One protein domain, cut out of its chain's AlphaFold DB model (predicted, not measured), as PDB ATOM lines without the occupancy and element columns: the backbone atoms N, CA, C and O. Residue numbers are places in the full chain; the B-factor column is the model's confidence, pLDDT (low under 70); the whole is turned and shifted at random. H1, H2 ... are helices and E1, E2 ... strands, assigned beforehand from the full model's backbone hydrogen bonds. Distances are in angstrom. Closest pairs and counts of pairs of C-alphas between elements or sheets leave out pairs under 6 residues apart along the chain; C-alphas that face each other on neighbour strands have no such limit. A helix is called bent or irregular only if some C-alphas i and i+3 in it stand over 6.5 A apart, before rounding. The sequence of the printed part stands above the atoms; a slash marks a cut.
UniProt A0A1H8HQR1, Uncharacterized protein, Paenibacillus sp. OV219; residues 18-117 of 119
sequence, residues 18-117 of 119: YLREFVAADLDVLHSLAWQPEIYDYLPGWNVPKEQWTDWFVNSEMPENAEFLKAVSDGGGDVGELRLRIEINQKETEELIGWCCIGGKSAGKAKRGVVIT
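What this domain is: This is residues 18 to 117 of the 119 residues of an uncharacterized protein of Paenibacillus sp. OV219 (UniProt A0A1H8HQR1). A strongly twisted sheet of four antiparallel strands has the helix H1 crossing one face over E3, and a long bent helix, H3, reaches from H1 to the E2 side of the sheet. Its first arm, H3a, packs on H1 and is off the sheet, while its second arm, H3b, packs on E2 beside the strands; the short H2 grazes the sheet near E4. The printed part has 100 residues with three named helices and four named strands, in the order E1 H1 H2 H3 E2 E3 E4, and its class is mixed. The sheet's order is E1 E2 E3 E4. The whole is compact, with a radius of gyration of the C-alphas of 13.7 A and spans of 38 by 33 by 22 A.

Where its parts are: E1, residues 18 to 21, begins with C-alpha 18 at (135.559, 146.072, 176.864). H1, residues 24 to 34, is 15.6 A long and irregular, with C-alphas 25 and 28 7.3 A apart. H2 is residues 37 to 40. H3, residues 50 to 73, was assigned as one helix by its hydrogen bonds but is bent, with C-alphas 59 and 62 7.0 A apart. Its arms are H3a, residues 50 to 59, 13.8 A long, and H3b, residues 62 to 73, 16.4 A long; C-alpha 50 is at (144.177, 122.233, 175.939). E2, residues 83 to 90, is 22.6 A long, and E3, residues 96 to 103, is 21.2 A long. E4, residues 114 to 116, ends with C-alpha 116 at (134.631, 136.836, 185.035).

How they stand to each other: E1 and E4 are the edge strands. E1 and E2 are antiparallel at 135 degrees, with N 87 and O 20 2.8 A apart, within hydrogen-bond range. The hairpin E2 and E3 has N 84 and O 102 at 2.7 A, and the hairpin E3 and E4 has N 99 and O 115 at 3.1 A. E2, E3 and E4 form a meander, each strand the antiparallel neighbour of the one before. H1 is on the sheet at a height of 8.5 A, over E3, and runs across the strands at 88 degrees to E3 on the local plane; their closest C-alphas are those of Leu 33 and Gly 98, 7.0 A apart. H1 and H3a touch at a steep tilt of 49 degrees, opposite ways, and their closest C-alphas are those of His 31 and Lys 50, 6.6 A apart. H3a and H3b stand at a shallow tilt of 34 degrees, only just short of steep. H3b is on the sheet, on the opposite face from H1, over none of the strands; its closest C-alpha pair with E2 is Asn 65 and Leu 84, 4.8 A. H2 only grazes the sheet with residues 38 to 40. In H3a and H3b every O i to N i+4 pair is within hydrogen-bond range, in H1 5 of 7 are, and H2 is too short for such a pair.

The domain as a whole: The two C-alphas farthest apart, those of Pro 37 and Gly 75, are 40.2 A apart. The printed part has no cut, and none of its links is long. The mean pLDDT of the printed part is 78.2; residues 75 to 77 and 103 to 117 are under 70, and E4 has a mean of 46.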
ATOM      1  N   TYR A  18     136.075 146.113 178.225       86.06
ATOM      2  CA  TYR A  18     135.559 146.072 176.864       86.06
ATOM      3  C   TYR A  18     135.412 144.621 176.411       86.06
ATOM      4  O   TYR A  18     135.973 143.709 177.015       86.06
ATOM      5  N   LEU A  19     134.592 144.426 175.383       87.38
ATOM      6  CA  LEU A  19     134.312 143.117 174.811       87.38
ATOM      7  C   LEU A  19     134.934 143.049 173.425       87.38
ATOM      8  O   LEU A  19     134.813 144.011 172.662       87.38
ATOM      9  N   ARG A  20     135.558 141.922 173.095       87.19
ATOM     10  CA  ARG A  20     136.081 141.665 171.750       87.19
ATOM     11  C   ARG A  20     135.881 140.217 171.332       87.19
ATOM     12  O   ARG A  20     135.558 139.356 172.147       87.19
ATOM     13  N   GLU A  21     136.043 139.973 170.040       86.25
ATOM     14  CA  GLU A  21     136.012 138.627 169.480       86.25
ATOM     15  C   GLU A  21     137.179 137.781 169.981       86.25
ATOM     16  O   GLU A  21     138.262 138.289 170.278       86.25
ATOM     17  N   PHE A  22     136.924 136.478 170.023       85.06
ATOM     18  CA  PHE A  22     137.917 135.453 170.293       85.06
ATOM     19  C   PHE A  22     139.042 135.497 169.260       85.06
ATOM     20  O   PHE A  22     138.783 135.502 168.054       85.06
ATOM     21  N   VAL A  23     140.292 135.466 169.720       86.31
ATOM     22  CA  VAL A  23     141.451 135.290 168.833       86.31
ATOM     23  C   VAL A  23     142.308 134.124 169.299       86.31
ATOM     24  O   VAL A  23     142.478 133.879 170.488       86.31
ATOM     25  N   ALA A  24     142.886 133.393 168.347       86.62
ATOM     26  CA  ALA A  24     143.646 132.178 168.647       86.62
ATOM     27  C   ALA A  24     144.851 132.417 169.579       86.62
ATOM     28  O   ALA A  24     145.276 131.500 170.274       86.62
ATOM     29  N   ALA A  25     145.394 133.640 169.607       89.94
ATOM     30  CA  ALA A  25     146.497 134.010 170.494       89.94
ATOM     31  C   ALA A  25     146.112 133.978 171.985       89.94
ATOM     32  O   ALA A  25     146.976 133.747 172.827       89.94
ATOM     33  N   ASP A  26     144.830 134.159 172.307       89.94
ATOM     34  CA  ASP A  26     144.323 134.217 173.680       89.94
ATOM     35  C   ASP A  26     143.895 132.848 174.229       89.94
ATOM     36  O   ASP A  26     143.529 132.727 175.400       89.94
ATOM     37  N   LEU A  27     143.997 131.791 173.413       89.06
ATOM     38  CA  LEU A  27     143.606 130.427 173.775       89.06
ATOM     39  C   LEU A  27     144.256 129.956 175.084       89.06
ATOM     40  O   LEU A  27     143.608 129.316 175.909       89.06
ATOM     41  N   ASP A  28     145.530 130.284 175.286       90.88
ATOM     42  CA  ASP A  28     146.299 129.862 176.460       90.88
ATOM     43  C   ASP A  28     145.797 130.537 177.738       90.88
ATOM     44  O   ASP A  28     145.708 129.901 178.794       90.88
ATOM     45  N   VAL A  29     145.432 131.815 177.632       90.75
ATOM     46  CA  VAL A  29     144.878 132.594 178.740       90.75
ATOM     47  C   VAL A  29     143.480 132.085 179.063       90.75
ATOM     48  O   VAL A  29     143.204 131.759 180.214       90.75
ATOM     49  N   LEU A  30     142.622 131.916 178.055       87.69
ATOM     50  CA  LEU A  30     141.271 131.388 178.237       87.69
ATOM     51  C   LEU A  30     141.263 129.973 178.834       87.69
ATOM     52  O   LEU A  30     140.488 129.696 179.754       87.69
ATOM     53  N   HIS A  31     142.161 129.100 178.366       90.50
ATOM     54  CA  HIS A  31     142.351 127.771 178.943       90.50
ATOM     55  C   HIS A  31     142.737 127.884 180.417       90.50
ATOM     56  O   HIS A  31     142.077 127.290 181.264       90.50
ATOM     57  N   SER A  32     143.730 128.712 180.744       90.69
ATOM     58  CA  SER A  32     144.182 128.920 182.126       90.69
ATOM     59  C   SER A  32     143.071 129.459 183.030       90.69
ATOM     60  O   SER A  32     142.924 129.001 184.163       90.69
ATOM     61  N   LEU A  33     142.246 130.381 182.523       88.56
ATOM     62  CA  LEU A  33     141.073 130.889 183.228       88.56
ATOM     63  C   LEU A  33     140.096 129.749 183.548       88.56
ATOM     64  O   LEU A  33     139.698 129.597 184.699       88.56
ATOM     65  N   ALA A  34     139.758 128.891 182.580       85.62
ATOM     66  CA  ALA A  34     138.825 127.778 182.782       85.62
ATOM     67  C   ALA A  34     139.261 126.763 183.856       85.62
ATOM     68  O   ALA A  34     138.425 126.015 184.365       85.62
ATOM     69  N   TRP A  35     140.550 126.741 184.206       88.31
ATOM     70  CA  TRP A  35     141.117 125.904 185.266       88.31
ATOM     71  C   TRP A  35     141.116 126.552 186.652       88.31
ATOM     72  O   TRP A  35     141.531 125.912 187.619       88.31
ATOM     73  N   GLN A  36     140.619 127.779 186.785       84.06
ATOM     74  CA  GLN A  36     140.488 128.414 188.090       84.06
ATOM     75  C   GLN A  36     139.298 127.861 188.866       84.06
ATOM     76  O   GLN A  36     138.251 127.610 188.260       84.06
ATOM     77  N   PRO A  37     139.436 127.670 190.190       81.69
ATOM     78  CA  PRO A  37     138.396 127.074 191.025       81.69
ATOM     79  C   PRO A  37     137.071 127.819 190.933       81.69
ATOM     80  O   PRO A  37     136.027 127.197 190.757       81.69
ATOM     81  N   GLU A  38     137.114 129.147 190.908       80.81
ATOM     82  CA  GLU A  38     135.944 130.005 190.747       80.81
ATOM     83  C   GLU A  38     135.201 129.730 189.432       80.81
ATOM     84  O   GLU A  38     133.974 129.862 189.375       80.81
ATOM     85  N   ILE A  39     135.926 129.321 188.383       77.88
ATOM     86  CA  ILE A  39     135.339 128.969 187.091       77.88
ATOM     87  C   ILE A  39     134.884 127.520 187.059       77.88
ATOM     88  O   ILE A  39     133.714 127.289 186.761       77.88
ATOM     89  N   TYR A  40     135.754 126.537 187.296       79.88
ATOM     90  CA  TYR A  40     135.373 125.141 187.062       79.88
ATOM     91  C   TYR A  40     134.323 124.643 188.061       79.88
ATOM     92  O   TYR A  40     133.534 123.763 187.706       79.88
ATOM     93  N   ASP A  41     134.241 125.227 189.263       78.31
ATOM     94  CA  ASP A  41     133.163 124.927 190.212       78.31
ATOM     95  C   ASP A  41     131.808 125.423 189.681       78.31
ATOM     96  O   ASP A  41     130.778 124.761 189.841       78.31
ATOM     97  N   TYR A  42     131.797 126.569 188.993       76.75
ATOM     98  CA  TYR A  42     130.589 127.155 188.407       76.75
ATOM     99  C   TYR A  42     130.247 126.571 187.021       76.75
ATOM    100  O   TYR A  42     129.078 126.381 186.663       76.75
ATOM    101  N   LEU A  43     131.269 126.246 186.232       77.62
ATOM    102  CA  LEU A  43     131.216 125.688 184.884       77.62
ATOM    103  C   LEU A  43     131.931 124.327 184.817       77.62
ATOM    104  O   LEU A  43     132.923 124.174 184.100       77.62
ATOM    105  N   PRO A  44     131.384 123.281 185.462       76.12
ATOM    106  CA  PRO A  44     131.970 121.952 185.370       76.12
ATOM    107  C   PRO A  44     131.950 121.465 183.917       76.12
ATOM    108  O   PRO A  44     130.928 121.605 183.220       76.12
ATOM    109  N   GLY A  45     133.080 120.903 183.480       82.56
ATOM    110  CA  GLY A  45     133.300 120.405 182.122       82.56
ATOM    111  C   GLY A  45     133.963 121.399 181.164       82.56
ATOM    112  O   GLY A  45     134.118 121.063 179.996       82.56
ATOM    113  N   TRP A  46     134.340 122.594 181.629       81.12
ATOM    114  CA  TRP A  46     135.154 123.548 180.855       81.12
ATOM    115  C   TRP A  46     136.660 123.411 181.118       81.12
ATOM    116  O   TRP A  46     137.470 123.796 180.276       81.12
ATOM    117  N   ASN A  47     137.034 122.798 182.241       85.31
ATOM    118  CA  ASN A  47     138.400 122.427 182.612       85.31
ATOM    119  C   ASN A  47     138.868 121.168 181.856       85.31
ATOM    120  O   ASN A  47     139.204 120.141 182.446       85.31
ATOM    121  N   VAL A  48     138.825 121.225 180.528       87.88
ATOM    122  CA  VAL A  48     139.261 120.133 179.651       87.88
ATOM    123  C   VAL A  48     140.717 120.327 179.206       87.88
ATOM    124  O   VAL A  48     141.286 121.413 179.387       87.88
ATOM    125  N   PRO A  49     141.375 119.289 178.653       91.50
ATOM    126  CA  PRO A  49     142.720 119.427 178.107       91.50
ATOM    127  C   PRO A  49     142.790 120.500 177.018       91.50
ATOM    128  O   PRO A  49     141.835 120.710 176.271       91.50
ATOM    129  N   LYS A  50     143.955 121.143 176.896       89.56
ATOM    130  CA  LYS A  50     144.177 122.233 175.939       89.56
ATOM    131  C   LYS A  50     143.877 121.825 174.495       89.56
ATOM    132  O   LYS A  50     143.301 122.608 173.764       89.56
ATOM    133  N   GLU A  51     144.205 120.594 174.107       90.81
ATOM    134  CA  GLU A  51     143.913 120.062 172.767       90.81
ATOM    135  C   GLU A  51     142.413 120.080 172.440       90.81
ATOM    136  O   GLU A  51     142.022 120.489 171.349       90.81
ATOM    137  N   GLN A  52     141.570 119.716 173.410       89.00
ATOM    138  CA  GLN A  52     140.118 119.775 173.259       89.00
ATOM    139  C   GLN A  52     139.622 121.224 173.190       89.00
ATOM    140  O   GLN A  52     138.724 121.526 172.410       89.00
ATOM    141  N   TRP A  53     140.239 122.125 173.958       88.81
ATOM    142  CA  TRP A  53     139.994 123.564 173.849       88.81
ATOM    143  C   TRP A  53     140.346 124.091 172.458       88.81
ATOM    144  O   TRP A  53     139.523 124.766 171.858       88.81
ATOM    145  N   THR A  54     141.518 123.751 171.916       88.50
ATOM    146  CA  THR A  54     141.936 124.151 170.565       88.50
ATOM    147  C   THR A  54     140.932 123.690 169.515       88.50
ATOM    148  O   THR A  54     140.543 124.481 168.659       88.50
ATOM    149  N   ASP A  55     140.506 122.427 169.587       89.75
ATOM    150  CA  ASP A  55     139.516 121.867 168.668       89.75
ATOM    151  C   ASP A  55     138.189 122.632 168.745       89.75
ATOM    152  O   ASP A  55     137.689 123.101 167.724       89.75
ATOM    153  N   TRP A  56     137.660 122.853 169.950       88.50
ATOM    154  CA  TRP A  56     136.443 123.643 170.135       88.50
ATOM    155  C   TRP A  56     136.609 125.057 169.592       88.50
ATOM    156  O   TRP A  56     135.782 125.505 168.802       88.50
ATOM    157  N   PHE A  57     137.693 125.732 169.960       86.94
ATOM    158  CA  PHE A  57     137.940 127.124 169.619       86.94
ATOM    159  C   PHE A  57     138.013 127.332 168.105       86.94
ATOM    160  O   PHE A  57     137.308 128.172 167.549       86.94
ATOM    161  N   VAL A  58     138.829 126.519 167.429       86.69
ATOM    162  CA  VAL A  58     139.118 126.659 165.998       86.69
ATOM    163  C   VAL A  58     137.997 126.089 165.135       86.69
ATOM    164  O   VAL A  58     137.621 126.710 164.144       86.69
ATOM    165  N   ASN A  59     137.455 124.923 165.493       87.88
ATOM    166  CA  ASN A  59     136.531 124.194 164.621       87.88
ATOM    167  C   ASN A  59     135.056 124.473 164.926       87.88
ATOM    168  O   ASN A  59     134.207 124.144 164.102       87.88
ATOM    169  N   SER A  60     134.728 125.045 166.090       85.56
ATOM    170  CA  SER A  60     133.335 125.295 166.493       85.56
ATOM    171  C   SER A  60     133.082 126.741 166.918       85.56
ATOM    172  O   SER A  60     132.222 127.402 166.348       85.56
ATOM    173  N   GLU A  61     133.818 127.259 167.900       86.50
ATOM    174  CA  GLU A  61     133.491 128.522 168.567       86.50
ATOM    175  C   GLU A  61     133.769 129.751 167.698       86.50
ATOM    176  O   GLU A  61     132.893 130.603 167.561       86.50
ATOM    177  N   MET A  62     134.948 129.840 167.074       88.12
ATOM    178  CA  MET A  62     135.266 130.942 166.160       88.12
ATOM    179  C   MET A  62     134.402 130.920 164.882       88.12
ATOM    180  O   MET A  62     133.907 131.985 164.501       88.12
ATOM    181  N   PRO A  63     134.152 129.764 164.227       90.56
ATOM    182  CA  PRO A  63     133.204 129.696 163.116       90.56
ATOM    183  C   PRO A  63     131.780 130.121 163.506       90.56
ATOM    184  O   PRO A  63     131.185 130.945 162.813       90.56
ATOM    185  N   GLU A  64     131.258 129.634 164.639       88.62
ATOM    186  CA  GLU A  64     129.911 129.984 165.122       88.62
ATOM    187  C   GLU A  64     129.799 131.484 165.449       88.62
ATOM    188  O   GLU A  64     128.791 132.113 165.127       88.62
ATOM    189  N   ASN A  65     130.856 132.090 166.004       88.44
ATOM    190  CA  ASN A  65     130.935 133.539 166.199       88.44
ATOM    191  C   ASN A  65     130.816 134.307 164.878       88.44
ATOM    192  O   ASN A  65     130.047 135.267 164.795       88.44
ATOM    193  N   ALA A  66     131.562 133.894 163.851       88.75
ATOM    194  CA  ALA A  66     131.533 134.546 162.547       88.75
ATOM    195  C   ALA A  66     130.142 134.442 161.897       88.75
ATOM    196  O   ALA A  66     129.632 135.429 161.363       88.75
ATOM    197  N   GLU A  67     129.496 133.275 161.995       88.38
ATOM    198  CA  GLU A  67     128.121 133.069 161.530       88.38
ATOM    199  C   GLU A  67     127.119 133.938 162.298       88.38
ATOM    200  O   GLU A  67     126.262 134.578 161.684       88.38
ATOM    201  N   PHE A  68     127.254 134.024 163.623       86.25
ATOM    202  CA  PHE A  68     126.407 134.872 164.460       86.25
ATOM    203  C   PHE A  68     126.526 136.343 164.055       86.25
ATOM    204  O   PHE A  68     125.517 137.012 163.821       86.25
ATOM    205  N   LEU A  69     127.754 136.861 163.949       84.81
ATOM    206  CA  LEU A  69     128.004 138.257 163.583       84.81
ATOM    207  C   LEU A  69     127.497 138.565 162.174       84.81
ATOM    208  O   LEU A  69     126.909 139.625 161.951       84.81
ATOM    209  N   LYS A  70     127.643 137.616 161.244       87.25
ATOM    210  CA  LYS A  70     127.071 137.717 159.902       87.25
ATOM    211  C   LYS A  70     125.542 137.787 159.936       87.25
ATOM    212  O   LYS A  70     124.977 138.686 159.322       87.25
ATOM    213  N   ALA A  71     124.877 136.906 160.683       83.19
ATOM    214  CA  ALA A  71     123.417 136.896 160.809       83.19
ATOM    215  C   ALA A  71     122.866 138.200 161.420       83.19
ATOM    216  O   ALA A  71     121.831 138.715 160.986       83.19
ATOM    217  N   VAL A  72     123.584 138.775 162.390       81.81
ATOM    218  CA  VAL A  72     123.259 140.093 162.958       81.81
ATOM    219  C   VAL A  72     123.460 141.205 161.925       81.81
ATOM    220  O   VAL A  72     122.588 142.062 161.774       81.81
ATOM    221  N   SER A  73     124.584 141.194 161.204       81.62
ATOM    222  CA  SER A  73     124.929 142.232 160.224       81.62
ATOM    223  C   SER A  73     124.023 142.225 158.992       81.62
ATOM    224  O   SER A  73     123.730 143.290 158.452       81.62
ATOM    225  N   ASP A  74     123.557 141.054 158.551       81.62
ATOM    226  CA  ASP A  74     122.711 140.896 157.361       81.62
ATOM    227  C   ASP A  74     121.246 141.348 157.601       81.62
ATOM    228  O   ASP A  74     120.385 141.199 156.734       81.62
ATOM    229  N   GLY A  75     120.954 141.960 158.758       57.94
ATOM    230  CA  GLY A  75     119.744 142.758 158.994       57.94
ATOM    231  C   GLY A  75     118.526 141.986 159.506       57.94
ATOM    232  O   GLY A  75     117.485 142.594 159.746       57.94
ATOM    233  N   GLY A  76     118.646 140.671 159.708       62.62
ATOM    234  CA  GLY A  76     117.559 139.838 160.225       62.62
ATOM    235  C   GLY A  76     117.471 139.807 161.751       62.62
ATOM    236  O   GLY A  76     116.378 139.653 162.288       62.62
ATOM    237  N   GLY A  77     118.605 139.920 162.458       63.03
ATOM    238  CA  GLY A  77     118.676 139.786 163.924       63.03
ATOM    239  C   GLY A  77     118.258 138.408 164.470       63.03
ATOM    240  O   GLY A  77     118.416 138.152 165.664       63.03
ATOM    241  N   ASP A  78     117.747 137.525 163.611       72.38
ATOM    242  CA  ASP A  78     117.476 136.128 163.902       72.38
ATOM    243  C   ASP A  78     118.778 135.339 163.801       72.38
ATOM    244  O   ASP A  78     119.280 135.028 162.722       72.38
ATOM    245  N   VAL A  79     119.342 135.065 164.969       72.06
ATOM    246  CA  VAL A  79     120.558 134.271 165.142       72.06
ATOM    247  C   VAL A  79     120.237 132.800 165.426       72.06
ATOM    248  O   VAL A  79     121.148 132.014 165.665       72.06
ATOM    249  N   GLY A  80     118.955 132.405 165.418       78.44
ATOM    250  CA  GLY A  80     118.519 131.040 165.700       78.44
ATOM    251  C   GLY A  80     119.114 130.476 166.997       78.44
ATOM    252  O   GLY A  80     118.953 131.042 168.078       78.44
ATOM    253  N   GLU A  81     119.813 129.347 166.870       80.56
ATOM    254  CA  GLU A  81     120.502 128.652 167.968       80.56
ATOM    255  C   GLU A  81     122.002 128.994 168.061       80.56
ATOM    256  O   GLU A  81     122.709 128.416 168.897       80.56
ATOM    257  N   LEU A  82     122.489 129.921 167.223       81.25
ATOM    258  CA  LEU A  82     123.886 130.347 167.218       81.25
ATOM    259  C   LEU A  82     124.255 131.000 168.551       81.25
ATOM    260  O   LEU A  82     123.438 131.636 169.236       81.25
ATOM    261  N   ARG A  83     125.534 130.876 168.897       81.94
ATOM    262  CA  ARG A  83     126.111 131.496 170.086       81.94
ATOM    263  C   ARG A  83     127.306 132.346 169.718       81.94
ATOM    264  O   ARG A  83     128.214 131.901 169.034       81.94
ATOM    265  N   LEU A  84     127.321 133.541 170.278       81.56
ATOM    266  CA  LEU A  84     128.445 134.448 170.257       81.56
ATOM    267  C   LEU A  84     129.217 134.326 171.569       81.56
ATOM    268  O   LEU A  84     128.676 134.568 172.648       81.56
ATOM    269  N   ARG A  85     130.489 133.969 171.482       86.00
ATOM    270  CA  ARG A  85     131.448 133.958 172.583       86.00
ATOM    271  C   ARG A  85     132.401 135.126 172.415       86.00
ATOM    272  O   ARG A  85     133.003 135.292 171.360       86.00
ATOM    273  N   ILE A  86     132.511 135.948 173.442       86.38
ATOM    274  CA  ILE A  86     133.323 137.164 173.420       86.38
ATOM    275  C   ILE A  86     134.202 137.219 174.651       86.38
ATOM    276  O   ILE A  86     133.782 136.859 175.754       86.38
ATOM    277  N   GLU A  87     135.419 137.680 174.442       89.06
ATOM    278  CA  GLU A  87     136.385 137.954 175.488       89.06
ATOM    279  C   GLU A  87     135.986 139.211 176.258       89.06
ATOM    280  O   GLU A  87     135.398 140.147 175.707       89.06
ATOM    281  N   ILE A  88     136.305 139.215 177.548       87.50
ATOM    282  CA  ILE A  88     136.162 140.358 178.440       87.50
ATOM    283  C   ILE A  88     137.571 140.801 178.809       87.50
ATOM    284  O   ILE A  88     138.275 140.102 179.539       87.50
ATOM    285  N   ASN A  89     137.961 141.980 178.341       88.31
ATOM    286  CA  ASN A  89     139.273 142.549 178.611       88.31
ATOM    287  C   ASN A  89     139.154 143.763 179.535       88.31
ATOM    288  O   ASN A  89     138.216 144.562 179.420       88.31
ATOM    289  N   GLN A  90     140.116 143.928 180.437       88.81
ATOM    290  CA  GLN A  90     140.251 145.132 181.249       88.81
ATOM    291  C   GLN A  90     140.826 146.271 180.395       88.81
ATOM    292  O   GLN A  90     141.784 146.084 179.659       88.81
ATOM    293  N   LYS A  91     140.251 147.476 180.475       87.38
ATOM    294  CA  LYS A  91     140.672 148.604 179.618       87.38
ATOM    295  C   LYS A  91     142.047 149.172 179.950       87.38
ATOM    296  O   LYS A  91     142.686 149.720 179.065       87.38
ATOM    297  N   GLU A  92     142.447 149.132 181.219       88.12
ATOM    298  CA  GLU A  92     143.692 149.765 181.672       88.12
ATOM    299  C   GLU A  92     144.922 148.919 181.334       88.12
ATOM    300  O   GLU A  92     145.954 149.466 180.959       88.12
ATOM    301  N   THR A  93     144.800 147.596 181.444       89.56
ATOM    302  CA  THR A  93     145.901 146.645 181.238       89.56
ATOM    303  C   THR A  93     145.800 145.867 179.930       89.56
ATOM    304  O   THR A  93     146.737 145.157 179.585       89.56
ATOM    305  N   GLU A  94     144.662 145.958 179.233       88.75
ATOM    306  CA  GLU A  94     144.287 145.108 178.089       88.75
ATOM    307  C   GLU A  94     144.209 143.607 178.425       88.75
ATOM    308  O   GLU A  94     143.988 142.767 177.550       88.75
ATOM    309  N   GLU A  95     144.311 143.260 179.709       89.81
ATOM    310  CA  GLU A  95     144.330 141.885 180.179       89.81
ATOM    311  C   GLU A  95     142.985 141.205 179.939       89.81
ATOM    312  O   GLU A  95     141.919 141.742 180.255       89.81
ATOM    313  N   LEU A  96     143.048 139.994 179.394       88.56
ATOM    314  CA  LEU A  96     141.906 139.111 179.264       88.56
ATOM    315  C   LEU A  96     141.567 138.500 180.629       88.56
ATOM    316  O   LEU A  96     142.326 137.707 181.178       88.56
ATOM    317  N   ILE A  97     140.388 138.840 181.142       87.69
ATOM    318  CA  ILE A  97     139.942 138.475 182.495       87.69
ATOM    319  C   ILE A  97     138.709 137.564 182.495       87.69
ATOM    320  O   ILE A  97     138.135 137.268 183.539       87.69
ATOM    321  N   GLY A  98     138.228 137.142 181.329       85.62
ATOM    322  CA  GLY A  98     137.063 136.270 181.250       85.62
ATOM    323  C   GLY A  98     136.428 136.229 179.875       85.62
ATOM    324  O   GLY A  98     136.911 136.833 178.920       85.62
ATOM    325  N   TRP A  99     135.300 135.533 179.789       85.75
ATOM    326  CA  TRP A  99     134.505 135.468 178.571       85.75
ATOM    327  C   TRP A  99     133.008 135.426 178.883       85.75
ATOM    328  O   TRP A  99     132.552 135.069 179.974       85.75
ATOM    329  N   CYS A 100     132.220 135.818 177.892       82.25
ATOM    330  CA  CYS A 100     130.769 135.816 177.938       82.25
ATOM    331  C   CYS A 100     130.214 135.057 176.736       82.25
ATOM    332  O   CYS A 100     130.717 135.196 175.624       82.25
ATOM    333  N   CYS A 101     129.139 134.302 176.961       77.50
ATOM    334  CA  CYS A 101     128.385 133.630 175.909       77.50
ATOM    335  C   CYS A 101     127.006 134.287 175.743       77.50
ATOM    336  O   CYS A 101     126.195 134.304 176.674       77.50
ATOM    337  N   ILE A 102     126.710 134.770 174.541       74.81
ATOM    338  CA  ILE A 102     125.441 135.371 174.129       74.81
ATOM    339  C   ILE A 102     124.767 134.416 173.139       74.81
ATOM    340  O   ILE A 102     125.369 134.018 172.155       74.81
ATOM    341  N   GLY A 103     123.515 134.033 173.375       66.81
ATOM    342  CA  GLY A 103     122.774 133.189 172.432       66.81
ATOM    343  C   GLY A 103     121.415 132.743 172.962       66.81
ATOM    344  O   GLY A 103     121.172 132.731 174.176       66.81
ATOM    345  N   GLY A 104     120.518 132.381 172.046       54.66
ATOM    346  CA  GLY A 104     119.236 131.758 172.362       54.66
ATOM    347  C   GLY A 104     119.399 130.243 172.479       54.66
ATOM    348  O   GLY A 104     120.009 129.626 171.620       54.66
ATOM    349  N   LYS A 105     118.864 129.624 173.541       46.47
ATOM    350  CA  LYS A 105     118.394 128.235 173.434       46.47
ATOM    351  C   LYS A 105     116.886 128.247 173.473       46.47
ATOM    352  O   LYS A 105     116.316 128.697 174.476       46.47
ATOM    353  N   SER A 106     116.264 127.649 172.469       36.72
ATOM    354  CA  SER A 106     115.013 126.944 172.699       36.72
ATOM    355  C   SER A 106     115.290 125.679 173.543       36.72
ATOM    356  O   SER A 106     116.337 125.045 173.456       36.72
ATOM    357  N   ALA A 107     114.401 125.432 174.508       33.19
ATOM    358  CA  ALA A 107     114.384 124.373 175.528       33.19
ATOM    359  C   ALA A 107     115.542 123.338 175.543       33.19
ATOM    360  O   ALA A 107     115.470 122.281 174.929       33.19
ATOM    361  N   GLY A 108     116.563 123.576 176.380       31.88
ATOM    362  CA  GLY A 108     117.527 122.526 176.732       31.88
ATOM    363  C   GLY A 108     118.832 123.029 177.333       31.88
ATOM    364  O   GLY A 108     119.882 122.777 176.768       31.88
ATOM    365  N   LYS A 109     118.793 123.755 178.460       34.47
ATOM    366  CA  LYS A 109     119.958 124.295 179.205       34.47
ATOM    367  C   LYS A 109     120.951 125.102 178.352       34.47
ATOM    368  O   LYS A 109     122.056 124.639 178.064       34.47
ATOM    369  N   ALA A 110     120.598 126.331 177.966       37.03
ATOM    370  CA  ALA A 110     121.634 127.332 177.727       37.03
ATOM    371  C   ALA A 110     122.213 127.600 179.111       37.03
ATOM    372  O   ALA A 110     121.494 128.103 179.977       37.03
ATOM    373  N   LYS A 111     123.469 127.220 179.356       38.94
ATOM    374  CA  LYS A 111     124.188 127.786 180.494       38.94
ATOM    375  C   LYS A 111     124.424 129.254 180.124       38.94
ATOM    376  O   LYS A 111     125.387 129.570 179.441       38.94
ATOM    377  N   ARG A 112     123.468 130.125 180.465       38.31
ATOM    378  CA  ARG A 112     123.661 131.578 180.452       38.31
ATOM    379  C   ARG A 112     124.710 131.851 181.524       38.31
ATOM    380  O   ARG A 112     124.378 131.836 182.704       38.31
ATOM    381  N   GLY A 113     125.967 131.963 181.124       40.44
ATOM    382  CA  GLY A 113     127.089 132.190 182.021       40.44
ATOM    383  C   GLY A 113     127.923 133.331 181.472       40.44
ATOM    384  O   GLY A 113     128.406 133.253 180.346       40.44
ATOM    385  N   VAL A 114     128.048 134.392 182.258       43.81
ATOM    386  CA  VAL A 114     129.165 135.326 182.146       43.81
ATOM    387  C   VAL A 114     130.147 134.850 183.199       43.81
ATOM    388  O   VAL A 114     129.765 134.777 184.368       43.81
ATOM    389  N   VAL A 115     131.355 134.467 182.798       46.88
ATOM    390  CA  VAL A 115     132.387 134.067 183.752       46.88
ATOM    391  C   VAL A 115     133.499 135.093 183.696       46.88
ATOM    392  O   VAL A 115     134.140 135.295 182.668       46.88
ATOM    393  N   ILE A 116     133.646 135.788 184.817       48.25
ATOM    394  CA  ILE A 116     134.631 136.836 185.035       48.25
ATOM    395  C   ILE A 116     135.538 136.343 186.144       48.25
ATOM    396  O   ILE A 116     135.062 136.005 187.229       48.25
ATOM    397  N   THR A 117     136.830 136.376 185.880       36.84
ATOM    398  CA  THR A 117     137.866 135.959 186.805       36.84
ATOM    399  C   THR A 117     138.778 137.145 187.040       36.84
ATOM    400  O   THR A 117     139.456 137.619 186.134       36.84
TER     401      THR A 117